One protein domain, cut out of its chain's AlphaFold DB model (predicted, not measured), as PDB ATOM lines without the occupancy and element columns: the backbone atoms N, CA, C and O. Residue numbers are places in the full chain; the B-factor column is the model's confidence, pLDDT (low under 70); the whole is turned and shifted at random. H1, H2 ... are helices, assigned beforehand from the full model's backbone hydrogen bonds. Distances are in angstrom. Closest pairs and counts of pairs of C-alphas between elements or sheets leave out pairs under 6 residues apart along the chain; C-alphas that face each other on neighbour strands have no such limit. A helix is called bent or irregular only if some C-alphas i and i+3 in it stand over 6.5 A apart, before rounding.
ATOM      1  N   PRO A  51      34.878 -14.532  15.410       94.69
ATOM      2  CA  PRO A  51      34.803 -14.432  13.962       94.69
ATOM      3  C   PRO A  51      33.855 -15.499  13.410       94.69
ATOM      4  O   PRO A  51      33.857 -16.659  13.839       94.69
ATOM      5  N   VAL A  52      33.039 -15.105  12.435       94.56
ATOM      6  CA  VAL A  52      32.106 -16.021  11.781       94.56
ATOM      7  C   VAL A  52      32.915 -17.035  10.965       94.56
ATOM      8  O   VAL A  52      33.651 -16.626  10.070       94.56
ATOM      9  N   PRO A  53      32.780 -18.347  11.221       94.88
ATOM     10  CA  PRO A  53      33.585 -19.348  10.542       94.88
ATOM     11  C   PRO A  53      33.185 -19.472   9.076       94.88
ATOM     12  O   PRO A  53      32.021 -19.252   8.706       94.88
ATOM     13  N   ASP A  54      34.142 -19.889   8.255       96.50
ATOM     14  CA  ASP A  54      33.938 -20.072   6.826       96.50
ATOM     15  C   ASP A  54      32.842 -21.094   6.516       96.50
ATOM     16  O   ASP A  54      32.565 -22.043   7.263       96.50
ATOM     17  N   ARG A  55      32.172 -20.874   5.386       97.62
ATOM     18  CA  ARG A  55      31.128 -21.774   4.894       97.62
ATOM     19  C   ARG A  55      31.790 -23.049   4.372       97.62
ATOM     20  O   ARG A  55      32.650 -22.979   3.502       97.62
ATOM     21  N   ILE A  56      31.340 -24.218   4.833       96.62
ATOM     22  CA  ILE A  56      31.828 -25.512   4.317       96.62
ATOM     23  C   ILE A  56      31.397 -25.690   2.848       96.62
ATOM     24  O   ILE A  56      32.151 -26.189   2.009       96.62
ATOM     25  N   ILE A  57      30.175 -25.255   2.523       97.75
ATOM     26  CA  ILE A  57      29.628 -25.200   1.164       97.75
ATOM     27  C   ILE A  57      29.481 -23.715   0.793       97.75
ATOM     28  O   ILE A  57      28.630 -23.052   1.389       97.75
ATOM     29  N   PRO A  58      30.259 -23.189  -0.174       97.50
ATOM     30  CA  PRO A  58      30.340 -21.746  -0.450       97.50
ATOM     31  C   PRO A  58      28.983 -21.054  -0.651       97.50
ATOM     32  O   PRO A  58      28.721 -19.990  -0.085       97.50
ATOM     33  N   GLU A  59      28.087 -21.712  -1.387       98.00
ATOM     34  CA  GLU A  59      26.761 -21.199  -1.753       98.00
ATOM     35  C   GLU A  59      25.725 -21.284  -0.618       98.00
ATOM     36  O   GLU A  59      24.692 -20.624  -0.670       98.00
ATOM     37  N   VAL A  60      25.971 -22.083   0.429       98.00
ATOM     38  CA  VAL A  60      24.970 -22.377   1.468       98.00
ATOM     39  C   VAL A  60      25.397 -21.779   2.801       98.00
ATOM     40  O   VAL A  60      26.237 -22.334   3.504       98.00
ATOM     41  N   GLU A  61      24.758 -20.693   3.230       96.25
ATOM     42  CA  GLU A  61      25.108 -20.019   4.493       96.25
ATOM     43  C   GLU A  61      24.919 -20.901   5.732       96.25
ATOM     44  O   GLU A  61      25.712 -20.861   6.670       96.25
ATOM     45  N   ARG A  62      23.902 -21.769   5.714       96.56
ATOM     46  CA  ARG A  62      23.624 -22.729   6.797       96.56
ATOM     47  C   ARG A  62      24.693 -23.821   6.930       96.56
ATOM     48  O   ARG A  62      24.640 -24.603   7.875       96.56
ATOM     49  N   SER A  63      25.644 -23.893   5.995       97.44
ATOM     50  CA  SER A  63      26.765 -24.836   6.045       97.44
ATOM     51  C   SER A  63      27.899 -24.392   6.973       97.44
ATOM     52  O   SER A  63      28.853 -25.147   7.154       97.44
ATOM     53  N   ARG A  64      27.818 -23.195   7.568       96.19
ATOM     54  CA  ARG A  64      28.799 -22.743   8.559       96.19
ATOM     55  C   ARG A  64      28.835 -23.707   9.754       96.19
ATOM     56  O   ARG A  64      27.773 -24.151  10.212       96.19
ATOM     57  N   PRO A  65      30.028 -24.059  10.257       95.12
ATOM     58  CA  PRO A  65      30.140 -24.888  11.444       95.12
ATOM     59  C   PRO A  65      29.644 -24.124  12.685       95.12
ATOM     60  O   PRO A  65      29.657 -22.891  12.707       95.12
ATOM     61  N   PRO A  66      29.199 -24.840  13.729       95.38
ATOM     62  CA  PRO A  66      28.779 -24.214  14.974       95.38
ATOM     63  C   PRO A  66      29.972 -23.559  15.684       95.38
ATOM     64  O   PRO A  66      31.034 -24.168  15.816       95.38
ATOM     65  N   VAL A  67      29.771 -22.335  16.173       95.00
ATOM     66  CA  VAL A  67      30.747 -21.607  16.994       95.00
ATOM     67  C   VAL A  67      30.499 -21.934  18.462       95.00
ATOM     68  O   VAL A  67      29.365 -21.879  18.933       95.00
ATOM     69  N   TYR A  68      31.558 -22.282  19.190       95.00
ATOM     70  CA  TYR A  68      31.491 -22.493  20.632       95.00
ATOM     71  C   TYR A  68      31.949 -21.226  21.347       95.00
ATOM     72  O   TYR A  68      33.101 -20.821  21.174       95.00
ATOM     73  N   SER A  69      31.073 -20.654  22.172       95.94
ATOM     74  CA  SER A  69      31.442 -19.549  23.055       95.94
ATOM     75  C   SER A  69      32.498 -20.001  24.077       95.94
ATOM     76  O   SER A  69      32.576 -21.202  24.385       95.94
ATOM     77  N   PRO A  70      33.344 -19.098  24.597       96.31
ATOM     78  CA  PRO A  70      34.378 -19.462  25.565       96.31
ATOM     79  C   PRO A  70      33.782 -20.071  26.844       96.31
ATOM     80  O   PRO A  70      34.329 -21.041  27.375       96.31
ATOM     81  N   GLU A  71      32.606 -19.607  27.267       96.75
ATOM     82  CA  GLU A  71      31.846 -20.172  28.385       96.75
ATOM     83  C   GLU A  71      31.436 -21.618  28.087       96.75
ATOM     84  O   GLU A  71      31.638 -22.522  28.899       96.75
ATOM     85  N   LEU A  72      30.886 -21.865  26.891       97.19
ATOM     86  CA  LEU A  72      30.453 -23.199  26.489       97.19
ATOM     87  C   LEU A  72      31.639 -24.154  26.325       97.19
ATOM     88  O   LEU A  72      31.514 -25.329  26.671       97.19
ATOM     89  N   LYS A  73      32.791 -23.673  25.841       97.12
ATOM     90  CA  LYS A  73      34.032 -24.462  25.778       97.12
ATOM     91  C   LYS A  73      34.477 -24.897  27.173       97.12
ATOM     92  O   LYS A  73      34.758 -26.079  27.355       97.12
ATOM     93  N   ALA A  74      34.478 -23.983  28.146       97.69
ATOM     94  CA  ALA A  74      34.837 -24.284  29.534       97.69
ATOM     95  C   ALA A  74      33.870 -25.287  30.185       97.69
ATOM     96  O   ALA A  74      34.284 -26.197  30.905       97.69
ATOM     97  N   LEU A  75      32.573 -25.181  29.885       97.56
ATOM     98  CA  LEU A  75      31.594 -26.181  30.311       97.56
ATOM     99  C   LEU A  75      31.869 -27.543  29.644       97.56
ATOM    100  O   LEU A  75      31.932 -28.572  30.313       97.56
ATOM    101  N   LEU A  76      32.109 -27.579  28.332       97.19
ATOM    102  CA  LEU A  76      32.360 -28.832  27.612       97.19
ATOM    103  C   LEU A  76      33.633 -29.564  28.078       97.19
ATOM    104  O   LEU A  76      33.653 -30.804  28.121       97.19
ATOM    105  N   SER A  77      34.666 -28.806  28.443       97.50
ATOM    106  CA  SER A  77      35.944 -29.326  28.932       97.50
ATOM    107  C   SER A  77      35.926 -29.718  30.410       97.50
ATOM    108  O   SER A  77      36.754 -30.521  30.830       97.50
ATOM    109  N   SER A  78      34.976 -29.224  31.206       97.12
ATOM    110  CA  SER A  78      34.894 -29.557  32.629       97.12
ATOM    111  C   SER A  78      34.013 -30.776  32.904       97.12
ATOM    112  O   SER A  78      32.869 -30.876  32.452       97.12
ATOM    113  N   SER A  79      34.511 -31.693  33.737       95.38
ATOM    114  CA  SER A  79      33.727 -32.821  34.260       95.38
ATOM    115  C   SER A  79      32.612 -32.360  35.203       95.38
ATOM    116  O   SER A  79      31.604 -33.049  35.354       95.38
ATOM    117  N   ALA A  80      32.755 -31.177  35.810       95.12
ATOM    118  CA  ALA A  80      31.805 -30.656  36.779       95.12
ATOM    119  C   ALA A  80      30.443 -30.316  36.158       95.12
ATOM    120  O   ALA A  80      29.411 -30.474  36.812       95.12
ATOM    121  N   SER A  81      30.432 -29.875  34.900       95.75
ATOM    122  CA  SER A  81      29.216 -29.419  34.226       95.75
ATOM    123  C   SER A  81      28.591 -30.452  33.298       95.75
ATOM    124  O   SER A  81      27.607 -30.142  32.638       95.75
ATOM    125  N   ARG A  82      29.109 -31.680  33.218       95.88
ATOM    126  CA  ARG A  82      28.626 -32.661  32.239       95.88
ATOM    127  C   ARG A  82      28.050 -33.906  32.873       95.88
ATOM    128  O   ARG A  82      28.462 -34.352  33.939       95.88
ATOM    129  N   THR A  83      27.088 -34.492  32.168       94.50
ATOM    130  CA  THR A  83      26.571 -35.830  32.480       94.50
ATOM    131  C   THR A  83      27.537 -36.937  32.058       94.50
ATOM    132  O   THR A  83      27.481 -38.037  32.594       94.50
ATOM    133  N   THR A  84      28.416 -36.653  31.094       95.00
ATOM    134  CA  THR A  84      29.425 -37.571  30.551       95.00
ATOM    135  C   THR A  84      30.841 -37.073  30.840       95.00
ATOM    136  O   THR A  84      31.029 -35.954  31.310       95.00
ATOM    137  N   LYS A  85      31.855 -37.884  30.508       95.50
ATOM    138  CA  LYS A  85      33.275 -37.503  30.607       95.50
ATOM    139  C   LYS A  85      33.557 -36.192  29.871       95.50
ATOM    140  O   LYS A  85      33.045 -36.026  28.764       95.50
ATOM    141  N   ALA A  86      34.383 -35.333  30.474       96.50
ATOM    142  CA  ALA A  86      34.919 -34.088  29.915       96.50
ATOM    143  C   ALA A  86      35.468 -34.259  28.484       96.50
ATOM    144  O   ALA A  86      36.000 -35.318  28.157       96.50
ATOM    145  N   LEU A  87      35.296 -33.245  27.623       96.56
ATOM    146  CA  LEU A  87      35.837 -33.259  26.263       96.56
ATOM    147  C   LEU A  87      37.251 -32.694  26.309       96.56
ATOM    148  O   LEU A  87      37.510 -31.704  26.990       96.56
ATOM    149  N   THR A  88      38.151 -33.292  25.538       96.00
ATOM    150  CA  THR A  88      39.443 -32.671  25.256       96.00
ATOM    151  C   THR A  88      39.235 -31.452  24.350       96.00
ATOM    152  O   THR A  88      38.288 -31.434  23.559       96.00
ATOM    153  N   PRO A  89      40.104 -30.428  24.418       93.44
ATOM    154  CA  PRO A  89      39.992 -29.253  23.548       93.44
ATOM    155  C   PRO A  89      40.007 -29.633  22.060       93.44
ATOM    156  O   PRO A  89      39.254 -29.063  21.271       93.44
ATOM    157  N   LEU A  90      40.777 -30.664  21.701       92.12
ATOM    158  CA  LEU A  90      40.817 -31.235  20.356       92.12
ATOM    159  C   LEU A  90      39.472 -31.857  19.946       92.12
ATOM    160  O   LEU A  90      39.016 -31.619  18.838       92.12
ATOM    161  N   ALA A  91      38.771 -32.561  20.840       93.31
ATOM    162  CA  ALA A  91      37.440 -33.115  20.549       93.31
ATOM    163  C   ALA A  91      36.325 -32.052  20.463       93.31
ATOM    164  O   ALA A  91      35.207 -32.347  20.029       93.31
ATOM    165  N   ILE A  92      36.583 -30.825  20.929       92.88
ATOM    166  CA  ILE A  92      35.663 -29.691  20.761       92.88
ATOM    167  C   ILE A  92      35.848 -29.071  19.371       92.88
ATOM    168  O   ILE A  92      34.854 -28.760  18.712       92.88
ATOM    169  N   SER A  93      37.099 -28.903  18.919       87.81
ATOM    170  CA  SER A  93      37.413 -28.335  17.600       87.81
ATOM    171  C   SER A  93      37.158 -29.329  16.466       87.81
ATOM    172  O   SER A  93      36.532 -28.983  15.463       87.81
ATOM    173  N   GLN A  94      37.587 -30.574  16.646       81.00
ATOM    174  CA  GLN A  94      37.372 -31.670  15.718       81.00
ATOM    175  C   GLN A  94      36.125 -32.429  16.165       81.00
ATOM    176  O   GLN A  94      36.142 -33.222  17.105       81.00
ATOM    177  N   SER A  95      34.999 -32.174  15.493       77.00
ATOM    178  CA  SER A  95      33.868 -33.100  15.582       77.00
ATOM    179  C   SER A  95      34.332 -34.495  15.160       77.00
ATOM    180  O   SER A  95      35.192 -34.572  14.291       77.00
ATOM    181  N   ASN A  96      33.727 -35.559  15.700       86.81
ATOM    182  CA  ASN A  96      33.995 -36.958  15.322       86.81
ATOM    183  C   ASN A  96      33.688 -37.222  13.829       86.81
ATOM    184  O   ASN A  96      32.652 -37.797  13.485       86.81
ATOM    185  N   LEU A  97      34.550 -36.733  12.944       93.12
ATOM    186  CA  LEU A  97      34.528 -36.966  11.513       93.12
ATOM    187  C   LEU A  97      35.198 -38.315  11.233       93.12
ATOM    188  O   LEU A  97      36.095 -38.717  11.974       93.12
ATOM    189  N   PRO A  98      34.744 -39.050  10.206       94.75
ATOM    190  CA  PRO A  98      35.447 -40.252   9.776       94.75
ATOM    191  C   PRO A  98      36.834 -39.884   9.219       94.75
ATOM    192  O   PRO A  98      36.967 -38.775   8.697       94.75
ATOM    193  N   PRO A  99      37.818 -40.802   9.240       93.88
ATOM    194  CA  PRO A  99      39.148 -40.568   8.667       93.88
ATOM    195  C   PRO A  99      39.085 -40.079   7.218       93.88
ATOM    196  O   PRO A  99      39.774 -39.136   6.852       93.88
ATOM    197  N   ARG A 100      38.140 -40.614   6.432       95.69
ATOM    198  CA  ARG A 100      37.809 -40.149   5.075       95.69
ATOM    199  C   ARG A 100      37.562 -38.638   4.918       95.69
ATOM    200  O   ARG A 100      37.615 -38.134   3.798       95.69
ATOM    201  N   ALA A 101      37.207 -37.915   5.981       95.06
ATOM    202  CA  ALA A 101      37.039 -36.463   5.912       95.06
ATOM    203  C   ALA A 101      38.360 -35.738   5.623       95.06
ATOM    204  O   ALA A 101      38.333 -34.670   5.011       95.06
ATOM    205  N   ASP A 102      39.488 -36.338   6.002       95.00
ATOM    206  CA  ASP A 102      40.804 -35.814   5.691       95.00
ATOM    207  C   ASP A 102      41.171 -36.198   4.251       95.00
ATOM    208  O   ASP A 102      41.226 -37.390   3.925       95.00
ATOM    209  N   PRO A 103      41.445 -35.224   3.363       95.31
ATOM    210  CA  PRO A 103      41.734 -35.501   1.956       95.31
ATOM    211  C   PRO A 103      43.048 -36.269   1.757       95.31
ATOM    212  O   PRO A 103      43.246 -36.860   0.703       95.31
ATOM    213  N   GLN A 104      43.930 -36.264   2.762       96.69
ATOM    214  CA  GLN A 104      45.193 -37.007   2.768       96.69
ATOM    215  C   GLN A 104      45.059 -38.435   3.320       96.69
ATOM    216  O   GLN A 104      46.038 -39.173   3.333       96.69
ATOM    217  N   SER A 105      43.877 -38.832   3.800       96.94
ATOM    218  CA  SER A 105      43.666 -40.185   4.319       96.94
ATOM    219  C   SER A 105      43.620 -41.226   3.196       96.94
ATOM    220  O   SER A 105      43.090 -40.976   2.111       96.94
ATOM    221  N   GLU A 106      44.101 -42.438   3.482       97.44
ATOM    222  CA  GLU A 106      44.009 -43.579   2.557       97.44
ATOM    223  C   GLU A 106      42.552 -43.904   2.194       97.44
ATOM    224  O   GLU A 106      42.247 -44.234   1.050       97.44
ATOM    225  N   GLU A 107      41.615 -43.735   3.137       97.19
ATOM    226  CA  GLU A 107      40.183 -43.922   2.878       97.19
ATOM    227  C   GLU A 107      39.635 -42.921   1.854       97.19
ATOM    228  O   GLU A 107      38.778 -43.281   1.042       97.19
ATOM    229  N   ALA A 108      40.092 -41.663   1.890       97.31
ATOM    230  CA  ALA A 108      39.707 -40.661   0.901       97.31
ATOM    231  C   ALA A 108      40.313 -40.970  -0.473       97.31
ATOM    232  O   ALA A 108      39.635 -40.770  -1.482       97.31
ATOM    233  N   ALA A 109      41.537 -41.506  -0.515       97.31
ATOM    234  CA  ALA A 109      42.168 -41.958  -1.752       97.31
ATOM    235  C   ALA A 109      41.434 -43.164  -2.368       97.31
ATOM    236  O   ALA A 109      41.176 -43.176  -3.569       97.31
ATOM    237  N   LEU A 110      41.035 -44.143  -1.547       97.81
ATOM    238  CA  LEU A 110      40.379 -45.371  -2.005       97.81
ATOM    239  C   LEU A 110      38.903 -45.165  -2.378       97.81
ATOM    240  O   LEU A 110      38.433 -45.691  -3.382       97.81
ATOM    241  N   LEU A 111      38.145 -44.430  -1.557       97.06
ATOM    242  CA  LEU A 111      36.689 -44.294  -1.703       97.06
ATOM    243  C   LEU A 111      36.257 -42.958  -2.327       97.06
ATOM    244  O   LEU A 111      35.061 -42.757  -2.566       97.06
ATOM    245  N   GLY A 112      37.191 -42.030  -2.539       96.81
ATOM    246  CA  GLY A 112      36.949 -40.660  -2.995       96.81
ATOM    247  C   GLY A 112      36.650 -39.663  -1.861       96.81
ATOM    248  O   GLY A 112      36.411 -40.057  -0.710       96.81
ATOM    249  N   PRO A 113      36.575 -38.354  -2.167       96.50
ATOM    250  CA  PRO A 113      36.438 -37.295  -1.167       96.50
ATOM    251  C   PRO A 113      35.139 -37.395  -0.357       96.50
ATOM    252  O   PRO A 113      34.112 -37.903  -0.821       96.50
ATOM    253  N   PHE A 114      35.167 -36.893   0.879       97.31
ATOM    254  CA  PHE A 114      33.997 -36.887   1.751       97.31
ATOM    255  C   PHE A 114      32.970 -35.825   1.333       97.31
ATOM    256  O   PHE A 114      33.303 -34.686   1.008       97.31
ATOM    257  N   SER A 115      31.682 -36.176   1.368       97.44
ATOM    258  CA  SER A 115      30.617 -35.233   1.012       97.44
ATOM    259  C   SER A 115      30.517 -34.089   2.027       97.44
ATOM    260  O   SER A 115      30.161 -34.308   3.188       97.44
ATOM    261  N   LYS A 116      30.697 -32.848   1.558       97.25
ATOM    262  CA  LYS A 116      30.548 -31.617   2.357       97.25
ATOM    263  C   LYS A 116      29.201 -31.527   3.085       97.25
ATOM    264  O   LYS A 116      29.131 -31.124   4.242       97.25
ATOM    265  N   ARG A 117      28.103 -31.956   2.448       97.50
ATOM    266  CA  ARG A 117      26.768 -31.987   3.087       97.50
ATOM    267  C   ARG A 117      26.737 -32.943   4.281       97.50
ATOM    268  O   ARG A 117      26.141 -32.634   5.313       97.50
ATOM    269  N   ARG A 118      27.384 -34.104   4.150       97.00
ATOM    270  CA  ARG A 118      27.489 -35.090   5.231       97.00
ATOM    271  C   ARG A 118      28.346 -34.554   6.376       97.00
ATOM    272  O   ARG A 118      27.968 -34.732   7.529       97.00
ATOM    273  N   GLU A 119      29.427 -33.849   6.064       96.12
ATOM    274  CA  GLU A 119      30.283 -33.180   7.047       96.12
ATOM    275  C   GLU A 119      29.516 -32.147   7.882       96.12
ATOM    276  O   GLU A 119      29.505 -32.232   9.112       96.12
ATOM    277  N   VAL A 120      28.792 -31.236   7.219       96.88
ATOM    278  CA  VAL A 120      27.913 -30.246   7.868       96.88
ATOM    279  C   VAL A 120      26.941 -30.947   8.820       96.88
ATOM    280  O   VAL A 120      26.827 -30.580   9.993       96.88
ATOM    281  N   ASN A 121      26.271 -32.001   8.346       96.81
ATOM    282  CA  ASN A 121      25.308 -32.751   9.148       96.81
ATOM    283  C   ASN A 121      25.946 -33.413  10.376       96.81
ATOM    284  O   ASN A 121      25.349 -33.377  11.457       96.81
ATOM    285  N   ILE A 122      27.140 -33.997  10.237       96.50
ATOM    286  CA  ILE A 122      27.871 -34.618  11.351       96.50
ATOM    287  C   ILE A 122      28.253 -33.563  12.387       96.50
ATOM    288  O   ILE A 122      27.913 -33.735  13.558       96.50
ATOM    289  N   ARG A 123      28.855 -32.442  11.968       96.19
ATOM    290  CA  ARG A 123      29.239 -31.333  12.859       96.19
ATOM    291  C   ARG A 123      28.039 -30.802  13.649       96.19
ATOM    292  O   ARG A 123      28.077 -30.728  14.878       96.19
ATOM    293  N   TRP A 124      26.923 -30.519  12.976       96.19
ATOM    294  CA  TRP A 124      25.703 -30.026  13.630       96.19
ATOM    295  C   TRP A 124      25.009 -31.066  14.509       96.19
ATOM    296  O   TRP A 124      24.384 -30.718  15.518       96.19
ATOM    297  N   ARG A 125      25.061 -32.351  14.144       96.94
ATOM    298  CA  ARG A 125      24.544 -33.438  14.988       96.94
ATOM    299  C   ARG A 125      25.392 -33.587  16.247       96.94
ATOM    300  O   ARG A 125      24.817 -33.706  17.330       96.94
ATOM    301  N   TYR A 126      26.714 -33.544  16.107       96.69
ATOM    302  CA  TYR A 126      27.659 -33.600  17.217       96.69
ATOM    303  C   TYR A 126      27.415 -32.442  18.185       96.69
ATOM    304  O   TYR A 126      27.050 -32.686  19.331       96.69
ATOM    305  N   PHE A 127      27.419 -31.197  17.699       96.38
ATOM    306  CA  PHE A 127      27.137 -30.008  18.512       96.38
ATOM    307  C   PHE A 127      25.808 -30.097  19.275       96.38
ATOM    308  O   PHE A 127      25.748 -29.877  20.487       96.38
ATOM    309  N   ARG A 128      24.719 -30.483  18.590       96.75
ATOM    310  CA  ARG A 128      23.399 -30.647  19.224       96.75
ATOM    311  C   ARG A 128      23.373 -31.753  20.276       96.75
ATOM    312  O   ARG A 128      22.566 -31.668  21.201       96.75
ATOM    313  N   THR A 129      24.190 -32.786  20.110       96.69
ATOM    314  CA  THR A 129      24.291 -33.908  21.046       96.69
ATOM    315  C   THR A 129      25.127 -33.516  22.257       96.69
ATOM    316  O   THR A 129      24.681 -33.724  23.382       96.69
ATOM    317  N   GLU A 130      26.273 -32.872  22.044       96.19
ATOM    318  CA  GLU A 130      27.167 -32.437  23.116       96.19
ATOM    319  C   GLU A 130      26.535 -31.357  23.993       96.19
ATOM    320  O   GLU A 130      26.508 -31.508  25.214       96.19
ATOM    321  N   ARG A 131      25.880 -30.344  23.410       95.56
ATOM    322  CA  ARG A 131      25.215 -29.294  24.205       95.56
ATOM    323  C   ARG A 131      24.095 -29.821  25.111       95.56
ATOM    324  O   ARG A 131      23.780 -29.208  26.121       95.56
ATOM    325  N   LYS A 132      23.460 -30.951  24.763       96.12
ATOM    326  CA  LYS A 132      22.403 -31.568  25.592       96.12
ATOM    327  C   LYS A 132      22.957 -32.250  26.846       96.12
ATOM    328  O   LYS A 132      22.185 -32.484  27.773       96.12
ATOM    329  N   LYS A 133      24.251 -32.582  26.858       96.38
ATOM    330  CA  LYS A 133      24.949 -33.249  27.971       96.38
ATOM    331  C   LYS A 133      25.499 -32.262  29.003       96.38
ATOM    332  O   LYS A 133      25.978 -32.691  30.051       96.38
ATOM    333  N   VAL A 134      25.454 -30.967  28.697       96.56
ATOM    334  CA  VAL A 134      25.950 -29.888  29.550       96.56
ATOM    335  C   VAL A 134      24.845 -29.418  30.500       96.56
ATOM    336  O   VAL A 134      23.695 -29.216  30.104       96.56
TER     337      VAL A 134
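AT A GLANCE: This is residues 51 to 134 of the 305 residues of an uncharacterized protein of Phlebia centrifuga (UniProt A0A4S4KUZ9). One long helix, H4, runs along the longest axis, and the rest of the printed part is mostly loops strung alongside it, with three short helices set among them. H1 and H2 make a small pair towards the end of H4 where its last residues lie, while H3 sits off the other end, past the first residues of H4. The printed part has 84 residues with four named helices, in the order H1, H2, H3, H4, and no named strand; its class is all helix, although the helices hold 37 of the 84 residues, under half. It is only just loose, close to compact, with a radius of gyration of the C-alphas of 14.3 A, and the C-alphas span 42 by 28 by 19 A.

IN THESE COORDINATES: Start at C-alpha 51 at (34.803, -14.432, 13.962) and read through residues 51 to 69, a stretch of 19 residues with no named element. At C-alpha 70, at (34.378, -19.462, 25.565), you reach H1, residues 70 to 77, 10.5 A from first to last C-alpha. H2 follows at residues 89 to 93, 6.5 A long, and then H3 at residues 106 to 111, 8.5 A long. Find C-alpha 116 at (30.548, -31.617, 2.357); from there H4, residues 116 to 133, runs 26.3 A to C-alpha 133 at (24.949, -33.249, 27.971).

HOW THE PARTS SIT: Look first at Ser 77 and Pro 89, the closest C-alphas of H1 and H2, 6.7 A apart: these two helices touch, and their centres are 10.6 A apart. Next compare Leu 76 with Glu 130, the closest C-alphas of H1 and H4, at 7.8 A; H1 and H4 are close but not clearly touching. Their lines are about perpendicular, at 80 degrees. H2 and H4 are apart. H3 touches no helix, and it is apart from H1, H2 and H4. In the backbone of H1, H2 and H3, each O i to N i+4 pair is within hydrogen-bond range, and in H4 12 of 14 are. No helix is bent or irregular.

THE WHOLE: The two C-alphas farthest apart are those of Ala 80 and Leu 110, at 42.4 A, and the C-alphas of Pro 51 and Val 134, the first and last printed, are 23.7 A apart. The links from H1 to H2, 11 residues, and from H2 to H3, 12 residues, are long; the link of 4 residues from H3 to H4 is tight. The printed part has no cut. In the B-factor column you will find a mean pLDDT of 95.6 for the printed part of this model, and no printed residue is under 70.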